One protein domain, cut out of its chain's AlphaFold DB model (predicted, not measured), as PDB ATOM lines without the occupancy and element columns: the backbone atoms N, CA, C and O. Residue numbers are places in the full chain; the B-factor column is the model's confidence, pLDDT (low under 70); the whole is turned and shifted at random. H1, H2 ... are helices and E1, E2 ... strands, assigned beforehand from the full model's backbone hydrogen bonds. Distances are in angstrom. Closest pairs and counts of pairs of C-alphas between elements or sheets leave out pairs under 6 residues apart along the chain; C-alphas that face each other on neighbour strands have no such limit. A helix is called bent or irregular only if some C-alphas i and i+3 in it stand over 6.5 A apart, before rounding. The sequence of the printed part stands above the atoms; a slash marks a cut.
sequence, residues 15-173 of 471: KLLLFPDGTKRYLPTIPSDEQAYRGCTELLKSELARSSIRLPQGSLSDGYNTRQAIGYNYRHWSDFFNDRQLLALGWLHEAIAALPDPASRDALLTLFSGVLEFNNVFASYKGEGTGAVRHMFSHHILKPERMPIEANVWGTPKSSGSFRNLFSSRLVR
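AT A GLANCE: This is residues 15 to 173 of the 471 residues of the protein "N6_N4_Mtase domain-containing protein" of Pirellulales bacterium (UniProt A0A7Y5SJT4). A helical hairpin, H4 and H5, stands between two other helices: H1 crosses the first part of H4, and H6 packs at a steep angle on H5. A small strand hairpin, E1 and E2, and the short helix H2 lie far out at well-separated margins, and a long stretch without named elements, residues 119 to 162, winds between H5 and H6. The printed part has 159 residues, with two strands and six helices in the order E1, E2, H1, H2, H3, H4, H5, H6; the sheet, E1 - E2, is antiparallel, and the class is mostly helix. The whole is compact, with a radius of gyration of the C-alphas of 16.3 A, and spans 45 by 42 by 34 A.

IN THESE COORDINATES: E1, residues 15 to 18, begins at C-alpha 15 (-21.898, 27.476, 38.023), and E2 is residues 24 to 28. H1, residues 31 to 49, is the longest helix, 27.5 A from first to last C-alpha, and begins at C-alpha 31 (-22.268, 29.975, 25.533). H2 is residues 66 to 71 and H3 residues 77 to 80. H4, residues 83 to 97, is 20.5 A long, and H5, residues 102 to 118, 25.1 A. H6, residues 163 to 173, is 14.2 A long and ends at C-alpha 173 (-41.832, 23.109, 61.807); it is only just irregular, with C-alphas 169 and 172 6.6 A apart.

HOW THE PARTS SIT: E1 and E2 form an antiparallel hairpin, with N 15 and O 27 2.8 A apart and N 17 and O 25 2.9 A apart, within hydrogen-bond range. H1, with residues 37 to 44 alone, touches residues 83 to 87 of H4; the closest C-alphas, of Cys 40 and Arg 84, are 5.3 A apart, at a steep tilt of 47 degrees, the same way. H4 and H5 touch as a helical hairpin, at a shallow tilt of 18 degrees, opposite ways, their closest C-alphas, of Ile 96 and Arg 105, 5.8 A apart. H5 touches H6 at a steep tilt of 59 degrees, opposite ways, with the closest C-alphas, of Val 115 and Phe 163, 5.9 A apart. The packing of the touching helices is mostly crossed, but only just: one of three pairs is at a shallow tilt. H3 is close to H4 but not clearly touching, the closest C-alphas, of Ser 78 and Leu 86, being 7.8 A apart. H2 touches no helix. Every O i to N i+4 pair is within hydrogen-bond range in H2 and H4; in H1 13 of 15 are, in H5 11 of 13, in H6 5 of 7, and H3 is too short for such a pair.

THE WHOLE: The C-alphas farthest apart, of Asp 21 and Asp 62, are 48.4 A apart. The printed part has no cut. The links H1 to H2, of 16 residues, and H5 to H6, of 44 residues, are long. The mean pLDDT of the printed part is 92.9, with residue 130 under 70.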
ATOM      1  N   LYS A  15     -20.733  28.153  37.457       92.88
ATOM      2  CA  LYS A  15     -21.898  27.476  38.023       92.88
ATOM      3  C   LYS A  15     -21.471  26.292  38.883       92.88
ATOM      4  O   LYS A  15     -20.527  25.573  38.555       92.88
ATOM      5  N   LEU A  16     -22.200  26.090  39.976       90.12
ATOM      6  CA  LEU A  16     -22.106  24.902  40.815       90.12
ATOM      7  C   LEU A  16     -23.278  23.983  40.474       90.12
ATOM      8  O   LEU A  16     -24.435  24.335  40.696       90.12
ATOM      9  N   LEU A  17     -22.978  22.807  39.935       89.81
ATOM     10  CA  LEU A  17     -23.971  21.782  39.642       89.81
ATOM     11  C   LEU A  17     -24.029  20.771  40.782       89.81
ATOM     12  O   LEU A  17     -22.985  20.328  41.256       89.81
ATOM     13  N   LEU A  18     -25.241  20.386  41.177       87.94
ATOM     14  CA  LEU A  18     -25.510  19.250  42.054       87.94
ATOM     15  C   LEU A  18     -26.124  18.133  41.208       87.94
ATOM     16  O   LEU A  18     -27.216  18.303  40.667       87.94
ATOM     17  N   PHE A  19     -25.426  17.009  41.097       89.12
ATOM     18  CA  PHE A  19     -25.887  15.848  40.344       89.12
ATOM     19  C   PHE A  19     -26.804  14.953  41.193       89.12
ATOM     20  O   PHE A  19     -26.773  15.034  42.426       89.12
ATOM     21  N   PRO A  20     -27.624  14.087  40.561       89.19
ATOM     22  CA  PRO A  20     -28.522  13.173  41.273       89.19
ATOM     23  C   PRO A  20     -27.819  12.224  42.254       89.19
ATOM     24  O   PRO A  20     -28.388  11.890  43.288       89.19
ATOM     25  N   ASP A  21     -26.571  11.842  41.972       90.94
ATOM     26  CA  ASP A  21     -25.716  11.039  42.862       90.94
ATOM     27  C   ASP A  21     -25.199  11.826  44.087       90.94
ATOM     28  O   ASP A  21     -24.473  11.302  44.931       90.94
ATOM     29  N   GLY A  22     -25.571  13.103  44.198       86.50
ATOM     30  CA  GLY A  22     -25.193  13.994  45.284       86.50
ATOM     31  C   GLY A  22     -23.811  14.623  45.128       86.50
ATOM     32  O   GLY A  22     -23.436  15.409  46.014       86.50
ATOM     33  N   THR A  23     -23.086  14.314  44.043       89.62
ATOM     34  CA  THR A  23     -21.805  14.938  43.705       89.62
ATOM     35  C   THR A  23     -22.010  16.367  43.227       89.62
ATOM     36  O   THR A  23     -23.061  16.745  42.700       89.62
ATOM     37  N   LYS A  24     -20.989  17.192  43.442       89.38
ATOM     38  CA  LYS A  24     -21.000  18.594  43.048       89.38
ATOM     39  C   LYS A  24     -19.853  18.880  42.097       89.38
ATOM     40  O   LYS A  24     -18.747  18.384  42.302       89.38
ATOM     41  N   ARG A  25     -20.107  19.677  41.058       91.62
ATOM     42  CA  ARG A  25     -19.066  20.135  40.128       91.62
ATOM     43  C   ARG A  25     -19.135  21.634  39.926       91.62
ATOM     44  O   ARG A  25     -20.205  22.184  39.677       91.62
ATOM     45  N   TYR A  26     -17.966  22.253  39.970       92.06
ATOM     46  CA  TYR A  26     -17.756  23.640  39.590       92.06
ATOM     47  C   TYR A  26     -17.370  23.674  38.124       92.06
ATOM     48  O   TYR A  26     -16.385  23.051  37.733       92.06
ATOM     49  N   LEU A  27     -18.159  24.371  37.318       95.31
ATOM     50  CA  LEU A  27     -17.915  24.506  35.890       95.31
ATOM     51  C   LEU A  27     -17.902  25.989  35.507       95.31
ATOM     52  O   LEU A  27     -18.664  26.767  36.092       95.31
ATOM     53  N   PRO A  28     -17.076  26.392  34.528       96.62
ATOM     54  CA  PRO A  28     -17.232  27.695  33.898       96.62
ATOM     55  C   PRO A  28     -18.579  27.771  33.167       96.62
ATOM     56  O   PRO A  28     -19.220  26.747  32.895       96.62
ATOM     57  N   THR A  29     -19.007  28.985  32.832       95.88
ATOM     58  CA  THR A  29     -20.111  29.162  31.886       95.88
ATOM     59  C   THR A  29     -19.733  28.672  30.496       95.88
ATOM     60  O   THR A  29     -18.591  28.803  30.057       95.88
ATOM     61  N   ILE A  30     -20.718  28.120  29.791       96.44
ATOM     62  CA  ILE A  30     -20.658  27.854  28.352       96.44
ATOM     63  C   ILE A  30     -21.606  28.812  27.609       96.44
ATOM     64  O   ILE A  30     -22.523  29.352  28.233       96.44
ATOM     65  N   PRO A  31     -21.451  29.014  26.284       97.00
ATOM     66  CA  PRO A  31     -22.268  29.975  25.533       97.00
ATOM     67  C   PRO A  31     -23.786  29.791  25.686       97.00
ATOM     68  O   PRO A  31     -24.526  30.774  25.704       97.00
ATOM     69  N   SER A  32     -24.260  28.552  25.852       96.88
ATOM     70  CA  SER A  32     -25.680  28.275  26.089       96.88
ATOM     71  C   SER A  32     -26.170  28.732  27.469       96.88
ATOM     72  O   SER A  32     -27.323  29.143  27.578       96.88
ATOM     73  N   ASP A  33     -25.322  28.737  28.506       95.38
ATOM     74  CA  ASP A  33     -25.686  29.300  29.815       95.38
ATOM     75  C   ASP A  33     -25.877  30.813  29.713       95.38
ATOM     76  O   ASP A  33     -26.843  31.357  30.240       95.38
ATOM     77  N   GLU A  34     -24.966  31.496  29.016       94.31
ATOM     78  CA  GLU A  34     -25.030  32.945  28.814       94.31
ATOM     79  C   GLU A  34     -26.231  33.341  27.954       94.31
ATOM     80  O   GLU A  34     -26.886  34.348  28.218       94.31
ATOM     81  N   GLN A  35     -26.543  32.542  26.928       96.00
ATOM     82  CA  GLN A  35     -27.742  32.726  26.118       96.00
ATOM     83  C   GLN A  35     -29.012  32.540  26.952       96.00
ATOM     84  O   GLN A  35     -29.895  33.389  26.880       96.00
ATOM     85  N   ALA A  36     -29.098  31.483  27.766       95.31
ATOM     86  CA  ALA A  36     -30.242  31.258  28.649       95.31
ATOM     87  C   ALA A  36     -30.387  32.376  29.694       95.31
ATOM     88  O   ALA A  36     -31.494  32.853  29.943       95.31
ATOM     89  N   TYR A  37     -29.272  32.836  30.268       94.50
ATOM     90  CA  TYR A  37     -29.253  33.930  31.235       94.50
ATOM     91  C   TYR A  37     -29.744  35.244  30.612       94.50
ATOM     92  O   TYR A  37     -30.642  35.873  31.158       94.50
ATOM     93  N   ARG A  38     -29.247  35.613  29.422       93.56
ATOM     94  CA  ARG A  38     -29.751  36.780  28.670       93.56
ATOM     95  C   ARG A  38     -31.207  36.620  28.233       93.56
ATOM     96  O   ARG A  38     -31.956  37.588  28.237       93.56
ATOM     97  N   GLY A  39     -31.626  35.403  27.890       97.19
ATOM     98  CA  GLY A  39     -33.015  35.102  27.546       97.19
ATOM     99  C   GLY A  39     -33.997  35.396  28.684       97.19
ATOM    100  O   GLY A  39     -35.151  35.723  28.416       97.19
ATOM    101  N   CYS A  40     -33.542  35.354  29.944       97.31
ATOM    102  CA  CYS A  40     -34.371  35.711  31.096       97.31
ATOM    103  C   CYS A  40     -34.787  37.187  31.077       97.31
ATOM    104  O   CYS A  40     -35.901  37.485  31.486       97.31
ATOM    105  N   THR A  41     -33.953  38.093  30.556       96.56
ATOM    106  CA  THR A  41     -34.296  39.517  30.402       96.56
ATOM    107  C   THR A  41     -35.485  39.710  29.464       96.56
ATOM    108  O   THR A  41     -36.437  40.417  29.788       96.56
ATOM    109  N   GLU A  42     -35.465  39.059  28.300       97.50
ATOM    110  CA  GLU A  42     -36.559  39.169  27.328       97.50
ATOM    111  C   GLU A  42     -37.834  38.485  27.828       97.50
ATOM    112  O   GLU A  42     -38.937  39.007  27.652       97.50
ATOM    113  N   LEU A  43     -37.690  37.355  28.525       98.31
ATOM    114  CA  LEU A  43     -38.820  36.692  29.163       98.31
ATOM    115  C   LEU A  43     -39.426  37.561  30.272       98.31
ATOM    116  O   LEU A  43     -40.636  37.747  30.285       98.31
ATOM    117  N   LEU A  44     -38.604  38.174  31.128       98.31
ATOM    118  CA  LEU A  44     -39.057  39.103  32.164       98.31
ATOM    119  C   LEU A  44     -39.863  40.262  31.570       98.31
ATOM    120  O   LEU A  44     -40.976  40.527  32.019       98.31
ATOM    121  N   LYS A  45     -39.346  40.912  30.518       97.88
ATOM    122  CA  LYS A  45     -40.073  41.970  29.797       97.88
ATOM    123  C   LYS A  45     -41.409  41.470  29.253       97.88
ATOM    124  O   LYS A  45     -42.411  42.175  29.346       97.88
ATOM    125  N   SER A  46     -41.435  40.260  28.695       98.12
ATOM    126  CA  SER A  46     -42.657  39.666  28.157       98.12
ATOM    127  C   SER A  46     -43.690  39.351  29.240       98.12
ATOM    128  O   SER A  46     -44.879  39.538  28.993       98.12
ATOM    129  N   GLU A  47     -43.269  38.853  30.402       98.31
ATOM    130  CA  GLU A  47     -44.157  38.574  31.536       98.31
ATOM    131  C   GLU A  47     -44.728  39.883  32.109       98.31
ATOM    132  O   GLU A  47     -45.935  40.011  32.312       98.31
ATOM    133  N   LEU A  48     -43.886  40.912  32.253       97.62
ATOM    134  CA  LEU A  48     -44.308  42.255  32.663       97.62
ATOM    135  C   LEU A  48     -45.311  42.879  31.687       97.62
ATOM    136  O   LEU A  48     -46.345  43.392  32.112       97.62
ATOM    137  N   ALA A  49     -45.053  42.798  30.379       97.81
ATOM    138  CA  ALA A  49     -45.953  43.331  29.356       97.81
ATOM    139  C   ALA A  49     -47.330  42.644  29.363       97.81
ATOM    140  O   ALA A  49     -48.335  43.268  29.031       97.81
ATOM    141  N   ARG A  50     -47.385  41.368  29.766       97.38
ATOM    142  CA  ARG A  50     -48.634  40.615  29.959       97.38
ATOM    143  C   ARG A  50     -49.237  40.784  31.351       97.38
ATOM    144  O   ARG A  50     -50.312  40.245  31.594       97.38
ATOM    145  N   SER A  51     -48.561  41.497  32.253       96.12
ATOM    146  CA  SER A  51     -48.932  41.607  33.670       96.12
ATOM    147  C   SER A  51     -49.089  40.243  34.364       96.12
ATOM    148  O   SER A  51     -49.900  40.102  35.274       96.12
ATOM    149  N   SER A  52     -48.330  39.227  33.935       96.69
ATOM    150  CA  SER A  52     -48.369  37.879  34.526       96.69
ATOM    151  C   SER A  52     -47.535  37.755  35.801       96.69
ATOM    152  O   SER A  52     -47.718  36.802  36.553       96.69
ATOM    153  N   ILE A  53     -46.637  38.710  36.049       97.38
ATOM    154  CA  ILE A  53     -45.868  38.850  37.288       97.38
ATOM    155  C   ILE A  53     -45.861  40.305  37.748       97.38
ATOM    156  O   ILE A  53     -45.975  41.230  36.938       97.38
ATOM    157  N   ARG A  54     -45.651  40.505  39.048       96.19
ATOM    158  CA  ARG A  54     -45.377  41.811  39.651       96.19
ATOM    159  C   ARG A  54     -44.006  41.801  40.319       96.19
ATOM    160  O   ARG A  54     -43.527  40.758  40.759       96.19
ATOM    161  N   LEU A  55     -43.378  42.970  40.359       97.06
ATOM    162  CA  LEU A  55     -42.017  43.182  40.851       97.06
ATOM    163  C   LEU A  55     -42.012  44.158  42.030       97.06
ATOM    164  O   LEU A  55     -42.955  44.943  42.152       97.06
ATOM    165  N   PRO A  56     -40.971  44.132  42.881       95.81
ATOM    166  CA  PRO A  56     -40.909  44.960  44.073       95.81
ATOM    167  C   PRO A  56     -40.962  46.440  43.723       95.81
ATOM    168  O   PRO A  56     -40.358  46.887  42.746       95.81
ATOM    169  N   GLN A  57     -41.676  47.198  44.548       88.75
ATOM    170  CA  GLN A  57     -41.891  48.629  44.361       88.75
ATOM    171  C   GLN A  57     -41.058  49.465  45.339       88.75
ATOM    172  O   GLN A  57     -40.591  48.984  46.367       88.75
ATOM    173  N   GLY A  58     -40.905  50.753  45.034       91.50
ATOM    174  CA  GLY A  58     -40.297  51.725  45.941       91.50
ATOM    175  C   GLY A  58     -38.813  51.998  45.690       91.50
ATOM    176  O   GLY A  58     -38.065  51.197  45.122       91.50
ATOM    177  N   SER A  59     -38.401  53.190  46.110       95.06
ATOM    178  CA  SER A  59     -37.022  53.671  46.068       95.06
ATOM    179  C   SER A  59     -36.372  53.605  47.446       95.06
ATOM    180  O   SER A  59     -37.044  53.719  48.471       95.06
ATOM    181  N   LEU A  60     -35.047  53.491  47.472       95.38
ATOM    182  CA  LEU A  60     -34.277  53.586  48.704       95.38
ATOM    183  C   LEU A  60     -34.330  55.025  49.228       95.38
ATOM    184  O   LEU A  60     -33.924  55.961  48.539       95.38
ATOM    185  N   SER A  61     -34.796  55.181  50.465       94.19
ATOM    186  CA  SER A  61     -34.701  56.441  51.209       94.19
ATOM    187  C   SER A  61     -33.327  56.573  51.866       94.19
ATOM    188  O   SER A  61     -32.676  55.561  52.142       94.19
ATOM    189  N   ASP A  62     -32.880  57.802  52.138       94.12
ATOM    190  CA  ASP A  62     -31.657  58.033  52.916       94.12
ATOM    191  C   ASP A  62     -31.782  57.422  54.321       94.12
ATOM    192  O   ASP A  62     -32.870  57.357  54.895       94.12
ATOM    193  N   GLY A  63     -30.686  56.890  54.852       91.81
ATOM    194  CA  GLY A  63     -30.689  56.120  56.093       91.81
ATOM    195  C   GLY A  63     -29.310  55.584  56.449       91.81
ATOM    196  O   GLY A  63     -28.367  55.652  55.653       91.81
ATOM    197  N   TYR A  64     -29.155  55.066  57.660       90.00
ATOM    198  CA  TYR A  64     -27.891  54.505  58.120       90.00
ATOM    199  C   TYR A  64     -27.423  53.345  57.228       90.00
ATOM    200  O   TYR A  64     -26.315  53.382  56.690       90.00
ATOM    201  N   ASN A  65     -28.289  52.353  57.013       90.69
ATOM    202  CA  ASN A  65     -27.995  51.144  56.250       90.69
ATOM    203  C   ASN A  65     -28.157  51.354  54.740       90.69
ATOM    204  O   ASN A  65     -27.375  50.821  53.950       90.69
ATOM    205  N   THR A  66     -29.143  52.146  54.311       93.69
ATOM    206  CA  THR A  66     -29.414  52.361  52.879       93.69
ATOM    207  C   THR A  66     -28.366  53.227  52.185       93.69
ATOM    208  O   THR A  66     -28.093  52.994  51.004       93.69
ATOM    209  N   ARG A  67     -27.697  54.154  52.893       93.44
ATOM    210  CA  ARG A  67     -26.600  54.970  52.329       93.44
ATOM    211  C   ARG A  67     -25.480  54.133  51.721       93.44
ATOM    212  O   ARG A  67     -24.889  54.549  50.724       93.44
ATOM    213  N   GLN A  68     -25.205  52.954  52.281       91.50
ATOM    214  CA  GLN A  68     -24.211  52.042  51.725       91.50
ATOM    215  C   GLN A  68     -24.596  51.617  50.304       91.50
ATOM    216  O   GLN A  68     -23.826  51.857  49.377       91.50
ATOM    217  N   ALA A  69     -25.791  51.058  50.107       93.94
ATOM    218  CA  ALA A  69     -26.279  50.635  48.793       93.94
ATOM    219  C   ALA A  69     -26.445  51.824  47.821       93.94
ATOM    220  O   ALA A  69     -25.992  51.764  46.675       93.94
ATOM    221  N   ILE A  70     -26.981  52.948  48.309       94.88
ATOM    222  CA  ILE A  70     -27.097  54.229  47.589       94.88
ATOM    223  C   ILE A  70     -25.732  54.707  47.074       94.88
ATOM    224  O   ILE A  70     -25.641  55.219  45.955       94.88
ATOM    225  N   GLY A  71     -24.662  54.533  47.854       92.56
ATOM    226  CA  GLY A  71     -23.293  54.879  47.465       92.56
ATOM    227  C   GLY A  71     -22.740  54.044  46.303       92.56
ATOM    228  O   GLY A  71     -21.811  54.488  45.629       92.56
ATOM    229  N   TYR A  72     -23.333  52.877  46.041       92.56
ATOM    230  CA  TYR A  72     -23.061  52.014  44.886       92.56
ATOM    231  C   TYR A  72     -24.130  52.142  43.786       92.56
ATOM    232  O   TYR A  72     -24.196  51.288  42.912       92.56
ATOM    233  N   ASN A  73     -24.940  53.208  43.803       94.00
ATOM    234  CA  ASN A  73     -25.992  53.498  42.821       94.00
ATOM    235  C   ASN A  73     -27.180  52.521  42.794       94.00
ATOM    236  O   ASN A  73     -27.927  52.521  41.821       94.00
ATOM    237  N   TYR A  74     -27.410  51.758  43.863       95.12
ATOM    238  CA  TYR A  74     -28.708  51.111  44.067       95.12
ATOM    239  C   TYR A  74     -29.721  52.180  44.494       95.12
ATOM    240  O   TYR A  74     -29.488  52.913  45.461       95.12
ATOM    241  N   ARG A  75     -30.815  52.322  43.745       95.56
ATOM    242  CA  ARG A  75     -31.835  53.369  43.934       95.56
ATOM    243  C   ARG A  75     -33.226  52.793  44.156       95.56
ATOM    244  O   ARG A  75     -34.030  53.433  44.828       95.56
ATOM    245  N   HIS A  76     -33.491  51.594  43.653       96.75
ATOM    246  CA  HIS A  76     -34.769  50.900  43.760       96.75
ATOM    247  C   HIS A  76     -34.597  49.529  44.408       96.75
ATOM    248  O   HIS A  76     -33.557  48.889  44.257       96.75
ATOM    249  N   TRP A  77     -35.626  49.034  45.099       96.62
ATOM    250  CA  TRP A  77     -35.577  47.685  45.677       96.62
ATOM    251  C   TRP A  77     -35.491  46.586  44.610       96.62
ATOM    252  O   TRP A  77     -34.918  45.529  44.865       96.62
ATOM    253  N   SER A  78     -35.960  46.853  43.388       96.94
ATOM    254  CA  SER A  78     -35.745  45.988  42.224       96.94
ATOM    255  C   SER A  78     -34.271  45.833  41.841       96.94
ATOM    256  O   SER A  78     -33.899  44.779  41.335       96.94
ATOM    257  N   ASP A  79     -33.419  46.825  42.129       96.69
ATOM    258  CA  ASP A  79     -31.986  46.788  41.792       96.69
ATOM    259  C   ASP A  79     -31.235  45.698  42.575       96.69
ATOM    260  O   ASP A  79     -30.129  45.307  42.212       96.69
ATOM    261  N   PHE A  80     -31.824  45.190  43.662       97.25
ATOM    262  CA  PHE A  80     -31.243  44.142  44.504       97.25
ATOM    263  C   PHE A  80     -31.343  42.749  43.870       97.25
ATOM    264  O   PHE A  80     -30.907  41.763  44.468       97.25
ATOM    265  N   PHE A  81     -31.889  42.649  42.663       97.31
ATOM    266  CA  PHE A  81     -32.122  41.396  41.970       97.31
ATOM    267  C   PHE A  81     -31.635  41.498  40.527       97.31
ATOM    268  O   PHE A  81     -31.731  42.544  39.891       97.31
ATOM    269  N   ASN A  82     -31.140  40.387  39.992       96.12
ATOM    270  CA  ASN A  82     -30.955  40.254  38.551       96.12
ATOM    271  C   ASN A  82     -32.270  39.822  37.868       96.12
ATOM    272  O   ASN A  82     -33.188  39.330  38.526       96.12
ATOM    273  N   ASP A  83     -32.349  39.939  36.541       96.94
ATOM    274  CA  ASP A  83     -33.577  39.629  35.793       96.94
ATOM    275  C   ASP A  83     -34.071  38.187  35.984       96.94
ATOM    276  O   ASP A  83     -35.275  37.940  36.048       96.94
ATOM    277  N   ARG A  84     -33.154  37.217  36.114       96.81
ATOM    278  CA  ARG A  84     -33.508  35.811  36.349       96.81
ATOM    279  C   ARG A  84     -34.102  35.605  37.746       96.81
ATOM    280  O   ARG A  84     -35.061  34.848  37.889       96.81
ATOM    281  N   GLN A  85     -33.570  36.297  38.753       97.19
ATOM    282  CA  GLN A  85     -34.113  36.317  40.110       97.19
ATOM    283  C   GLN A  85     -35.493  36.978  40.134       97.19
ATOM    284  O   GLN A  85     -36.420  36.378  40.670       97.19
ATOM    285  N   LEU A  86     -35.655  38.154  39.513       98.12
ATOM    286  CA  LEU A  86     -36.946  38.850  39.415       98.12
ATOM    287  C   LEU A  86     -38.010  37.974  38.751       98.12
ATOM    288  O   LEU A  86     -39.127  37.883  39.250       98.12
ATOM    289  N   LEU A  87     -37.649  37.278  37.673       98.06
ATOM    290  CA  LEU A  87     -38.547  36.371  36.967       98.06
ATOM    291  C   LEU A  87     -38.992  35.196  37.852       98.06
ATOM    292  O   LEU A  87     -40.185  34.948  38.016       98.06
ATOM    293  N   ALA A  88     -38.035  34.485  38.458       97.81
ATOM    294  CA  ALA A  88     -38.328  33.321  39.291       97.81
ATOM    295  C   ALA A  88     -39.112  33.688  40.562       97.81
ATOM    296  O   ALA A  88     -40.049  32.982  40.939       97.81
ATOM    297  N   LEU A  89     -38.741  34.792  41.215       98.38
ATOM    298  CA  LEU A  89     -39.417  35.293  42.409       98.38
ATOM    299  C   LEU A  89     -40.799  35.862  42.082       98.38
ATOM    300  O   LEU A  89     -41.725  35.618  42.846       98.38
ATOM    301  N   GLY A  90     -40.957  36.542  40.943       98.19
ATOM    302  CA  GLY A  90     -42.247  37.030  40.457       98.19
ATOM    303  C   GLY A  90     -43.235  35.891  40.206       98.19
ATOM    304  O   GLY A  90     -44.356  35.933  40.708       98.19
ATOM    305  N   TRP A  91     -42.807  34.820  39.528       98.31
ATOM    306  CA  TRP A  91     -43.645  33.627  39.352       98.31
ATOM    307  C   TRP A  91     -44.006  32.956  40.676       98.31
ATOM    308  O   TRP A  91     -45.160  32.582  40.874       98.31
ATOM    309  N   LEU A  92     -43.039  32.798  41.588       98.19
ATOM    310  CA  LEU A  92     -43.308  32.225  42.907       98.19
ATOM    311  C   LEU A  92     -44.309  33.090  43.688       98.19
ATOM    312  O   LEU A  92     -45.246  32.552  44.270       98.19
ATOM    313  N   HIS A  93     -44.128  34.411  43.678       97.75
ATOM    314  CA  HIS A  93     -45.016  35.354  44.346       97.75
ATOM    315  C   HIS A  93     -46.447  35.257  43.805       97.75
ATOM    316  O   HIS A  93     -47.371  35.069  44.592       97.75
ATOM    317  N   GLU A  94     -46.644  35.308  42.483       97.56
ATOM    318  CA  GLU A  94     -47.987  35.205  41.895       97.56
ATOM    319  C   GLU A  94     -48.628  33.833  42.117       97.56
ATOM    320  O   GLU A  94     -49.820  33.752  42.405       97.56
ATOM    321  N   ALA A  95     -47.845  32.750  42.068       97.44
ATOM    322  CA  ALA A  95     -48.349  31.417  42.383       97.44
ATOM    323  C   ALA A  95     -48.857  31.324  43.830       97.44
ATOM    324  O   ALA A  95     -49.897  30.715  44.078       97.44
ATOM    325  N   ILE A  96     -48.153  31.946  44.784       97.25
ATOM    326  CA  ILE A  96     -48.617  32.037  46.172       97.25
ATOM    327  C   ILE A  96     -49.850  32.946  46.261       97.25
ATOM    328  O   ILE A  96     -50.833  32.575  46.901       97.25
ATOM    329  N   ALA A  97     -49.828  34.113  45.611       95.38
ATOM    330  CA  ALA A  97     -50.920  35.085  45.647       95.38
ATOM    331  C   ALA A  97     -52.239  34.523  45.080       95.38
ATOM    332  O   ALA A  97     -53.314  34.890  45.550       95.38
ATOM    333  N   ALA A  98     -52.155  33.604  44.117       96.50
ATOM    334  CA  ALA A  98     -53.299  32.926  43.512       96.50
ATOM    335  C   ALA A  98     -53.904  31.804  44.380       96.50
ATOM    336  O   ALA A  98     -54.945  31.251  44.018       96.50
ATOM    337  N   LEU A  99     -53.283  31.437  45.509       97.44
ATOM    338  CA  LEU A  99     -53.829  30.402  46.390       97.44
ATOM    339  C   LEU A  99     -55.183  30.841  46.967       97.44
ATOM    340  O   LEU A  99     -55.287  31.960  47.471       97.44
ATOM    341  N   PRO A 100     -56.212  29.971  46.953       96.25
ATOM    342  CA  PRO A 100     -57.560  30.352  47.362       96.25
ATOM    343  C   PRO A 100     -57.684  30.549  48.877       96.25
ATOM    344  O   PRO A 100     -58.370  31.471  49.308       96.25
ATOM    345  N   ASP A 101     -57.005  29.716  49.674       95.44
ATOM    346  CA  ASP A 101     -57.045  29.773  51.138       95.44
ATOM    347  C   ASP A 101     -56.185  30.935  51.675       95.44
ATOM    348  O   ASP A 101     -54.955  30.885  51.541       95.44
ATOM    349  N   PRO A 102     -56.786  31.970  52.299       91.00
ATOM    350  CA  PRO A 102     -56.045  33.134  52.777       91.00
ATOM    351  C   PRO A 102     -54.990  32.790  53.828       91.00
ATOM    352  O   PRO A 102     -53.901  33.346  53.784       91.00
ATOM    353  N   ALA A 103     -55.254  31.837  54.728       89.50
ATOM    354  CA  ALA A 103     -54.306  31.477  55.783       89.50
ATOM    355  C   ALA A 103     -53.036  30.816  55.216       89.50
ATOM    356  O   ALA A 103     -51.917  31.172  55.596       89.50
ATOM    357  N   SER A 104     -53.196  29.885  54.271       93.94
ATOM    358  CA  SER A 104     -52.081  29.246  53.563       93.94
ATOM    359  C   SER A 104     -51.313  30.245  52.705       93.94
ATOM    360  O   SER A 104     -50.081  30.269  52.747       93.94
ATOM    361  N   ARG A 105     -52.032  31.095  51.960       95.19
ATOM    362  CA  ARG A 105     -51.440  32.202  51.201       95.19
ATOM    363  C   ARG A 105     -50.622  33.101  52.119       95.19
ATOM    364  O   ARG A 105     -49.482  33.443  51.792       95.19
ATOM    365  N   ASP A 106     -51.151  33.407  53.301       91.62
ATOM    366  CA  ASP A 106     -50.505  34.329  54.211       91.62
ATOM    367  C   ASP A 106     -49.225  33.784  54.819       91.62
ATOM    368  O   ASP A 106     -48.175  34.436  54.763       91.62
ATOM    369  N   ALA A 107     -49.290  32.542  55.289       93.50
ATOM    370  CA  ALA A 107     -48.144  31.798  55.773       93.50
ATOM    371  C   ALA A 107     -47.034  31.669  54.711       93.50
ATOM    372  O   ALA A 107     -45.851  31.824  55.027       93.50
ATOM    373  N   LEU A 108     -47.396  31.426  53.448       96.75
ATOM    374  CA  LEU A 108     -46.435  31.255  52.356       96.75
ATOM    375  C   LEU A 108     -45.809  32.568  51.880       96.75
ATOM    376  O   LEU A 108     -44.626  32.587  51.560       96.75
ATOM    377  N   LEU A 109     -46.543  33.675  51.883       95.12
ATOM    378  CA  LEU A 109     -45.965  35.000  51.629       95.12
ATOM    379  C   LEU A 109     -45.060  35.455  52.792       95.12
ATOM    380  O   LEU A 109     -44.047  36.107  52.565       95.12
ATOM    381  N   THR A 110     -45.355  35.064  54.037       93.44
ATOM    382  CA  THR A 110     -44.417  35.269  55.161       93.44
ATOM    383  C   THR A 110     -43.149  34.432  54.973       93.44
ATOM    384  O   THR A 110     -42.035  34.913  55.183       93.44
ATOM    385  N   LEU A 111     -43.291  33.189  54.503       96.81
ATOM    386  CA  LEU A 111     -42.159  32.347  54.118       96.81
ATOM    387  C   LEU A 111     -41.355  32.951  52.953       96.81
ATOM    388  O   LEU A 111     -40.126  32.846  52.946       96.81
ATOM    389  N   PHE A 112     -42.030  33.587  51.992       97.44
ATOM    390  CA  PHE A 112     -41.420  34.224  50.825       97.44
ATOM    391  C   PHE A 112     -40.406  35.304  51.223       97.44
ATOM    392  O   PHE A 112     -39.336  35.345  50.622       97.44
ATOM    393  N   SER A 113     -40.635  36.070  52.301       95.62
ATOM    394  CA  SER A 113     -39.614  36.977  52.857       95.62
ATOM    395  C   SER A 113     -38.294  36.255  53.161       95.62
ATOM    396  O   SER A 113     -37.218  36.745  52.827       95.62
ATOM    397  N   GLY A 114     -38.357  35.039  53.709       95.62
ATOM    398  CA  GLY A 114     -37.166  34.212  53.914       95.62
ATOM    399  C   GLY A 114     -36.507  33.766  52.606       95.62
ATOM    400  O   GLY A 114     -35.291  33.639  52.559       95.62
ATOM    401  N   VAL A 115     -37.272  33.547  51.532       97.31
ATOM    402  CA  VAL A 115     -36.718  33.220  50.204       97.31
ATOM    403  C   VAL A 115     -35.973  34.427  49.629       97.31
ATOM    404  O   VAL A 115     -34.849  34.270  49.148       97.31
ATOM    405  N   LEU A 116     -36.545  35.631  49.737       97.50
ATOM    406  CA  LEU A 116     -35.922  36.878  49.273       97.50
ATOM    407  C   LEU A 116     -34.542  37.101  49.900       97.50
ATOM    408  O   LEU A 116     -33.602  37.478  49.205       97.50
ATOM    409  N   GLU A 117     -34.398  36.791  51.191       95.25
ATOM    410  CA  GLU A 117     -33.162  36.954  51.966       95.25
ATOM    411  C   GLU A 117     -31.936  36.247  51.349       95.25
ATOM    412  O   GLU A 117     -30.795  36.706  51.484       95.25
ATOM    413  N   PHE A 118     -32.175  35.123  50.666       95.19
ATOM    414  CA  PHE A 118     -31.149  34.261  50.071       95.19
ATOM    415  C   PHE A 118     -31.074  34.351  48.540       95.19
ATOM    416  O   PHE A 118     -30.152  33.786  47.952       95.19
ATOM    417  N   ASN A 119     -32.030  35.013  47.887       95.81
ATOM    418  CA  ASN A 119     -32.158  35.041  46.428       95.81
ATOM    419  C   ASN A 119     -32.120  36.485  45.910       95.81
ATOM    420  O   ASN A 119     -33.103  36.990  45.386       95.81
ATOM    421  N   ASN A 120     -30.975  37.143  46.073       96.56
ATOM    422  CA  ASN A 120     -30.719  38.525  45.655       96.56
ATOM    423  C   ASN A 120     -29.226  38.692  45.300       96.56
ATOM    424  O   ASN A 120     -28.427  37.783  45.544       96.56
ATOM    425  N   VAL A 121     -28.823  39.828  44.727       95.75
ATOM    426  CA  VAL A 121     -27.419  40.093  44.333       95.75
ATOM    427  C   VAL A 121     -26.522  40.548  45.496       95.75
ATOM    428  O   VAL A 121     -25.362  40.889  45.297       95.75
ATOM    429  N   PHE A 122     -27.030  40.537  46.727       95.81
ATOM    430  CA  PHE A 122     -26.269  40.794  47.955       95.81
ATOM    431  C   PHE A 122     -25.926  39.487  48.688       95.81
ATOM    432  O   PHE A 122     -25.231  39.498  49.702       95.81
ATOM    433  N   ALA A 123     -26.383  38.338  48.182       94.81
ATOM    434  CA  ALA A 123     -26.009  37.038  48.708       94.81
ATOM    435  C   ALA A 123     -24.575  36.669  48.288       94.81
ATOM    436  O   ALA A 123     -24.202  36.782  47.118       94.81
ATOM    437  N   SER A 124     -23.770  36.171  49.231       92.12
ATOM    438  CA  SER A 124     -22.384  35.748  48.977       92.12
ATOM    439  C   SER A 124     -22.153  34.265  49.220       92.12
ATOM    440  O   SER A 124     -22.910  33.573  49.900       92.12
ATOM    441  N   TYR A 125     -21.064  33.745  48.659       89.31
ATOM    442  CA  TYR A 125     -20.649  32.372  48.903       89.31
ATOM    443  C   TYR A 125     -20.021  32.223  50.302       89.31
ATOM    444  O   TYR A 125     -19.152  33.009  50.694       89.31
ATOM    445  N   LYS A 126     -20.441  31.203  51.065       86.19
ATOM    446  CA  LYS A 126     -19.872  30.873  52.393       86.19
ATOM    447  C   LYS A 126     -19.230  29.491  52.500       86.19
ATOM    448  O   LYS A 126     -18.857  29.089  53.598       86.19
ATOM    449  N   GLY A 127     -19.104  28.771  51.391       81.81
ATOM    450  CA  GLY A 127     -18.694  27.370  51.408       81.81
ATOM    451  C   GLY A 127     -19.877  26.413  51.538       81.81
ATOM    452  O   GLY A 127     -21.009  26.804  51.807       81.81
ATOM    453  N   GLU A 128     -19.621  25.132  51.308       73.50
ATOM    454  CA  GLU A 128     -20.671  24.165  50.992       73.50
ATOM    455  C   GLU A 128     -21.392  23.522  52.178       73.50
ATOM    456  O   GLU A 128     -22.390  22.852  51.927       73.50
ATOM    457  N   GLY A 129     -20.901  23.708  53.412       73.38
ATOM    458  CA  GLY A 129     -21.262  22.941  54.616       73.38
ATOM    459  C   GLY A 129     -22.751  22.602  54.750       73.38
ATOM    460  O   GLY A 129     -23.213  21.587  54.240       73.38
ATOM    461  N   THR A 130     -23.519  23.450  55.435       66.50
ATOM    462  CA  THR A 130     -24.991  23.329  55.485       66.50
ATOM    463  C   THR A 130     -25.681  23.954  54.265       66.50
ATOM    464  O   THR A 130     -26.894  23.842  54.113       66.50
ATOM    465  N   GLY A 131     -24.902  24.583  53.378       75.62
ATOM    466  CA  GLY A 131     -25.314  25.092  52.074       75.62
ATOM    467  C   GLY A 131     -24.540  26.351  51.665       75.62
ATOM    468  O   GLY A 131     -24.081  27.120  52.510       75.62
ATOM    469  N   ALA A 132     -24.413  26.556  50.351       82.88
ATOM    470  CA  ALA A 132     -23.464  27.483  49.719       82.88
ATOM    471  C   ALA A 132     -23.709  28.982  49.973       82.88
ATOM    472  O   ALA A 132     -22.792  29.791  49.825       82.88
ATOM    473  N   VAL A 133     -24.939  29.356  50.327       89.81
ATOM    474  CA  VAL A 133     -25.405  30.748  50.293       89.81
ATOM    475  C   VAL A 133     -25.341  31.377  51.684       89.81
ATOM    476  O   VAL A 133     -25.912  30.857  52.654       89.81
ATOM    477  N   ARG A 134     -24.646  32.509  51.779       91.31
ATOM    478  CA  ARG A 134     -24.769  33.499  52.851       91.31
ATOM    479  C   ARG A 134     -25.870  34.477  52.450       91.31
ATOM    480  O   ARG A 134     -25.793  35.060  51.374       91.31
ATOM    481  N   HIS A 135     -26.890  34.600  53.291       92.44
ATOM    482  CA  HIS A 135     -27.983  35.547  53.083       92.44
ATOM    483  C   HIS A 135     -27.497  36.989  53.270       92.44
ATOM    484  O   HIS A 135     -26.502  37.221  53.961       92.44
ATOM    485  N   MET A 136     -28.210  37.946  52.676       93.31
ATOM    486  CA  MET A 136     -27.774  39.349  52.622       93.31
ATOM    487  C   MET A 136     -27.642  40.018  54.001       93.31
ATOM    488  O   MET A 136     -26.776  40.865  54.192       93.31
ATOM    489  N   PHE A 137     -28.447  39.611  54.991       90.62
ATOM    490  CA  PHE A 137     -28.462  40.225  56.326       90.62
ATOM    491  C   PHE A 137     -27.547  39.543  57.348       90.62
ATOM    492  O   PHE A 137     -27.661  39.818  58.538       90.62
ATOM    493  N   SER A 138     -26.597  38.693  56.935       85.62
ATOM    494  CA  SER A 138     -25.679  38.027  57.881       85.62
ATOM    495  C   SER A 138     -24.807  38.996  58.696       85.62
ATOM    496  O   SER A 138     -24.186  38.594  59.677       85.62
ATOM    497  N   HIS A 139     -24.733  40.255  58.259       81.31
ATOM    498  CA  HIS A 139     -24.039  41.361  58.917       81.31
ATOM    499  C   HIS A 139     -24.980  42.499  59.359       81.31
ATOM    500  O   HIS A 139     -24.481  43.519  59.815       81.31
ATOM    501  N   HIS A 140     -26.301  42.359  59.190       85.12
ATOM    502  CA  HIS A 140     -27.297  43.418  59.439       85.12
ATOM    503  C   HIS A 140     -27.048  44.744  58.683       85.12
ATOM    504  O   HIS A 140     -27.399  45.811  59.172       85.12
ATOM    505  N   ILE A 141     -26.464  44.678  57.479       86.38
ATOM    506  CA  ILE A 141     -26.164  45.836  56.615       86.38
ATOM    507  C   ILE A 141     -26.540  45.541  55.156       86.38
ATOM    508  O   ILE A 141     -26.634  44.378  54.762       86.38
ATOM    509  N   LEU A 142     -26.682  46.584  54.332       91.62
ATOM    510  CA  LEU A 142     -26.917  46.472  52.885       91.62
ATOM    511  C   LEU A 142     -25.607  46.642  52.107       91.62
ATOM    512  O   LEU A 142     -25.361  47.664  51.463       91.62
ATOM    513  N   LYS A 143     -24.754  45.618  52.171       88.06
ATOM    514  CA  LYS A 143     -23.431  45.609  51.534       88.06
ATOM    515  C   LYS A 143     -23.471  44.905  50.170       88.06
ATOM    516  O   LYS A 143     -23.615  43.684  50.151       88.06
ATOM    517  N   PRO A 144     -23.252  45.615  49.048       89.12
ATOM    518  CA  PRO A 144     -23.142  44.977  47.740       89.12
ATOM    519  C   PRO A 144     -21.978  43.986  47.693       89.12
ATOM    520  O   PRO A 144     -20.863  44.289  48.140       89.12
ATOM    521  N   GLU A 145     -22.217  42.810  47.123       91.31
ATOM    522  CA  GLU A 145     -21.197  41.775  47.001       91.31
ATOM    523  C   GLU A 145     -20.440  41.895  45.676       91.31
ATOM    524  O   GLU A 145     -21.013  42.115  44.612       91.31
ATOM    525  N   ARG A 146     -19.112  41.731  45.720       89.50
ATOM    526  CA  ARG A 146     -18.277  41.802  44.500       89.50
ATOM    527  C   ARG A 146     -18.507  40.603  43.582       89.50
ATOM    528  O   ARG A 146     -18.348  40.709  42.370       89.50
ATOM    529  N   MET A 147     -18.815  39.459  44.183       91.19
ATOM    530  CA  MET A 147     -19.029  38.178  43.517       91.19
ATOM    531  C   MET A 147     -20.301  37.556  44.098       91.19
ATOM    532  O   MET A 147     -20.207  36.651  44.935       91.19
ATOM    533  N   PRO A 148     -21.479  38.090  43.735       94.25
ATOM    534  CA  PRO A 148     -22.730  37.561  44.239       94.25
ATOM    535  C   PRO A 148     -22.937  36.128  43.764       94.25
ATOM    536  O   PRO A 148     -22.486  35.738  42.682       94.25
ATOM    537  N   ILE A 149     -23.627  35.341  44.581       92.44
ATOM    538  CA  ILE A 149     -24.049  33.993  44.219       92.44
ATOM    539  C   ILE A 149     -25.557  33.964  44.016       92.44
ATOM    540  O   ILE A 149     -26.320  34.462  44.837       92.44
ATOM    541  N   GLU A 150     -25.990  33.327  42.936       92.19
ATOM    542  CA  GLU A 150     -27.401  33.050  42.719       92.19
ATOM    543  C   GLU A 150     -27.748  31.652  43.239       92.19
ATOM    544  O   GLU A 150     -27.146  30.651  42.839       92.19
ATOM    545  N   ALA A 151     -28.715  31.591  44.152       90.38
ATOM    546  CA  ALA A 151     -29.262  30.340  44.650       90.38
ATOM    547  C   ALA A 151     -30.350  29.795  43.707       90.38
ATOM    548  O   ALA A 151     -30.885  30.497  42.854       90.38
ATOM    549  N   ASN A 152     -30.704  28.519  43.868       90.88
ATOM    550  CA  ASN A 152     -31.885  27.969  43.207       90.88
ATOM    551  C   ASN A 152     -33.131  28.299  44.047       90.88
ATOM    552  O   ASN A 152     -33.284  27.733  45.132       90.88
ATOM    553  N   VAL A 153     -34.005  29.167  43.524       94.75
ATOM    554  CA  VAL A 153     -35.228  29.646  44.200       94.75
ATOM    555  C   VAL A 153     -36.138  28.492  44.630       94.75
ATOM    556  O   VAL A 153     -36.592  28.461  45.770       94.75
ATOM    557  N   TRP A 154     -36.374  27.509  43.759       92.12
ATOM    558  CA  TRP A 154     -37.303  26.398  44.011       92.12
ATOM    559  C   TRP A 154     -36.740  25.386  45.010       92.12
ATOM    560  O   TRP A 154     -37.425  24.954  45.939       92.12
ATOM    561  N   GLY A 155     -35.457  25.063  44.851       85.62
ATOM    562  CA  GLY A 155     -34.672  24.277  45.788       85.62
ATOM    563  C   GLY A 155     -34.157  22.948  45.265       85.62
ATOM    564  O   GLY A 155     -34.629  22.374  44.287       85.62
ATOM    565  N   THR A 156     -33.153  22.447  45.977       82.38
ATOM    566  CA  THR A 156     -32.543  21.128  45.797       82.38
ATOM    567  C   THR A 156     -32.328  20.507  47.183       82.38
ATOM    568  O   THR A 156     -32.381  21.234  48.182       82.38
ATOM    569  N   PRO A 157     -32.016  19.200  47.291       77.31
ATOM    570  CA  PRO A 157     -31.707  18.576  48.581       77.31
ATOM    571  C   PRO A 157     -30.535  19.222  49.342       77.31
ATOM    572  O   PRO A 157     -30.374  18.975  50.532       77.31
ATOM    573  N   LYS A 158     -29.701  20.035  48.674       76.62
ATOM    574  CA  LYS A 158     -28.521  20.695  49.258       76.62
ATOM    575  C   LYS A 158     -28.469  22.184  48.879       76.62
ATOM    576  O   LYS A 158     -27.512  22.627  48.247       76.62
ATOM    577  N   SER A 159     -29.503  22.951  49.235       77.94
ATOM    578  CA  SER A 159     -29.589  24.397  48.954       77.94
ATOM    579  C   SER A 159     -29.989  25.202  50.196       77.94
ATOM    580  O   SER A 159     -30.939  24.855  50.892       77.94
ATOM    581  N   SER A 160     -29.297  26.302  50.478       85.38
ATOM    582  CA  SER A 160     -29.711  27.235  51.535       85.38
ATOM    583  C   SER A 160     -30.783  28.174  50.994       85.38
ATOM    584  O   SER A 160     -30.626  28.693  49.894       85.38
ATOM    585  N   GLY A 161     -31.842  28.427  51.765       88.81
ATOM    586  CA  GLY A 161     -32.756  29.542  51.483       88.81
ATOM    587  C   GLY A 161     -33.681  29.394  50.275       88.81
ATOM    588  O   GLY A 161     -34.301  30.365  49.858       88.81
ATOM    589  N   SER A 162     -33.780  28.197  49.699       93.38
ATOM    590  CA  SER A 162     -34.785  27.909  48.672       93.38
ATOM    591  C   SER A 162     -36.183  27.752  49.267       93.38
ATOM    592  O   SER A 162     -36.321  27.359  50.429       93.38
ATOM    593  N   PHE A 163     -37.213  27.975  48.451       96.06
ATOM    594  CA  PHE A 163     -38.617  27.821  48.825       96.06
ATOM    595  C   PHE A 163     -38.893  26.461  49.468       96.06
ATOM    596  O   PHE A 163     -39.344  26.411  50.609       96.06
ATOM    597  N   ARG A 164     -38.544  25.353  48.794       94.19
ATOM    598  CA  ARG A 164     -38.775  23.997  49.319       94.19
ATOM    599  C   ARG A 164     -38.114  23.784  50.679       94.19
ATOM    600  O   ARG A 164     -38.727  23.224  51.585       94.19
ATOM    601  N   ASN A 165     -36.866  24.224  50.833       92.12
ATOM    602  CA  ASN A 165     -36.124  23.965  52.062       92.12
ATOM    603  C   ASN A 165     -36.633  24.829  53.211       92.12
ATOM    604  O   ASN A 165     -36.766  24.321  54.322       92.12
ATOM    605  N   LEU A 166     -36.968  26.097  52.971       94.94
ATOM    606  CA  LEU A 166     -37.575  26.948  53.992       94.94
ATOM    607  C   LEU A 166     -38.994  26.478  54.342       94.94
ATOM    608  O   LEU A 166     -39.350  26.491  55.518       94.94
ATOM    609  N   PHE A 167     -39.773  25.999  53.370       95.75
ATOM    610  CA  PHE A 167     -41.103  25.435  53.607       95.75
ATOM    611  C   PHE A 167     -41.039  24.297  54.629       95.75
ATOM    612  O   PHE A 167     -41.685  24.361  55.673       95.75
ATOM    613  N   SER A 168     -40.182  23.300  54.391       93.56
ATOM    614  CA  SER A 168     -40.024  22.162  55.302       93.56
ATOM    615  C   SER A 168     -39.317  22.527  56.613       93.56
ATOM    616  O   SER A 168     -39.722  22.076  57.679       93.56
ATOM    617  N   SER A 169     -38.252  23.336  56.567       91.94
ATOM    618  CA  SER A 169     -37.406  23.604  57.744       91.94
ATOM    619  C   SER A 169     -37.881  24.752  58.635       91.94
ATOM    620  O   SER A 169     -37.427  24.833  59.777       91.94
ATOM    621  N   ARG A 170     -38.767  25.630  58.151       94.38
ATOM    622  CA  ARG A 170     -39.323  26.749  58.926       94.38
ATOM    623  C   ARG A 170     -40.837  26.652  59.044       94.38
ATOM    624  O   ARG A 170     -41.322  26.475  60.154       94.38
ATOM    625  N   LEU A 171     -41.575  26.717  57.933       95.94
ATOM    626  CA  LEU A 171     -43.039  26.826  57.993       95.94
ATOM    627  C   LEU A 171     -43.701  25.567  58.572       95.94
ATOM    628  O   LEU A 171     -44.457  25.666  59.534       95.94
ATOM    629  N   VAL A 172     -43.375  24.383  58.048       95.75
ATOM    630  CA  VAL A 172     -43.922  23.115  58.566       95.75
ATOM    631  C   VAL A 172     -43.543  22.925  60.036       95.75
ATOM    632  O   VAL A 172     -44.410  22.645  60.857       95.75
ATOM    633  N   ARG A 173     -42.283  23.186  60.407       93.81
ATOM    634  CA  ARG A 173     -41.832  23.109  61.807       93.81
ATOM    635  C   ARG A 173     -42.535  24.104  62.733       93.81
ATOM    636  O   ARG A 173     -42.753  23.780  63.895       93.81
TER     637      ARG A 173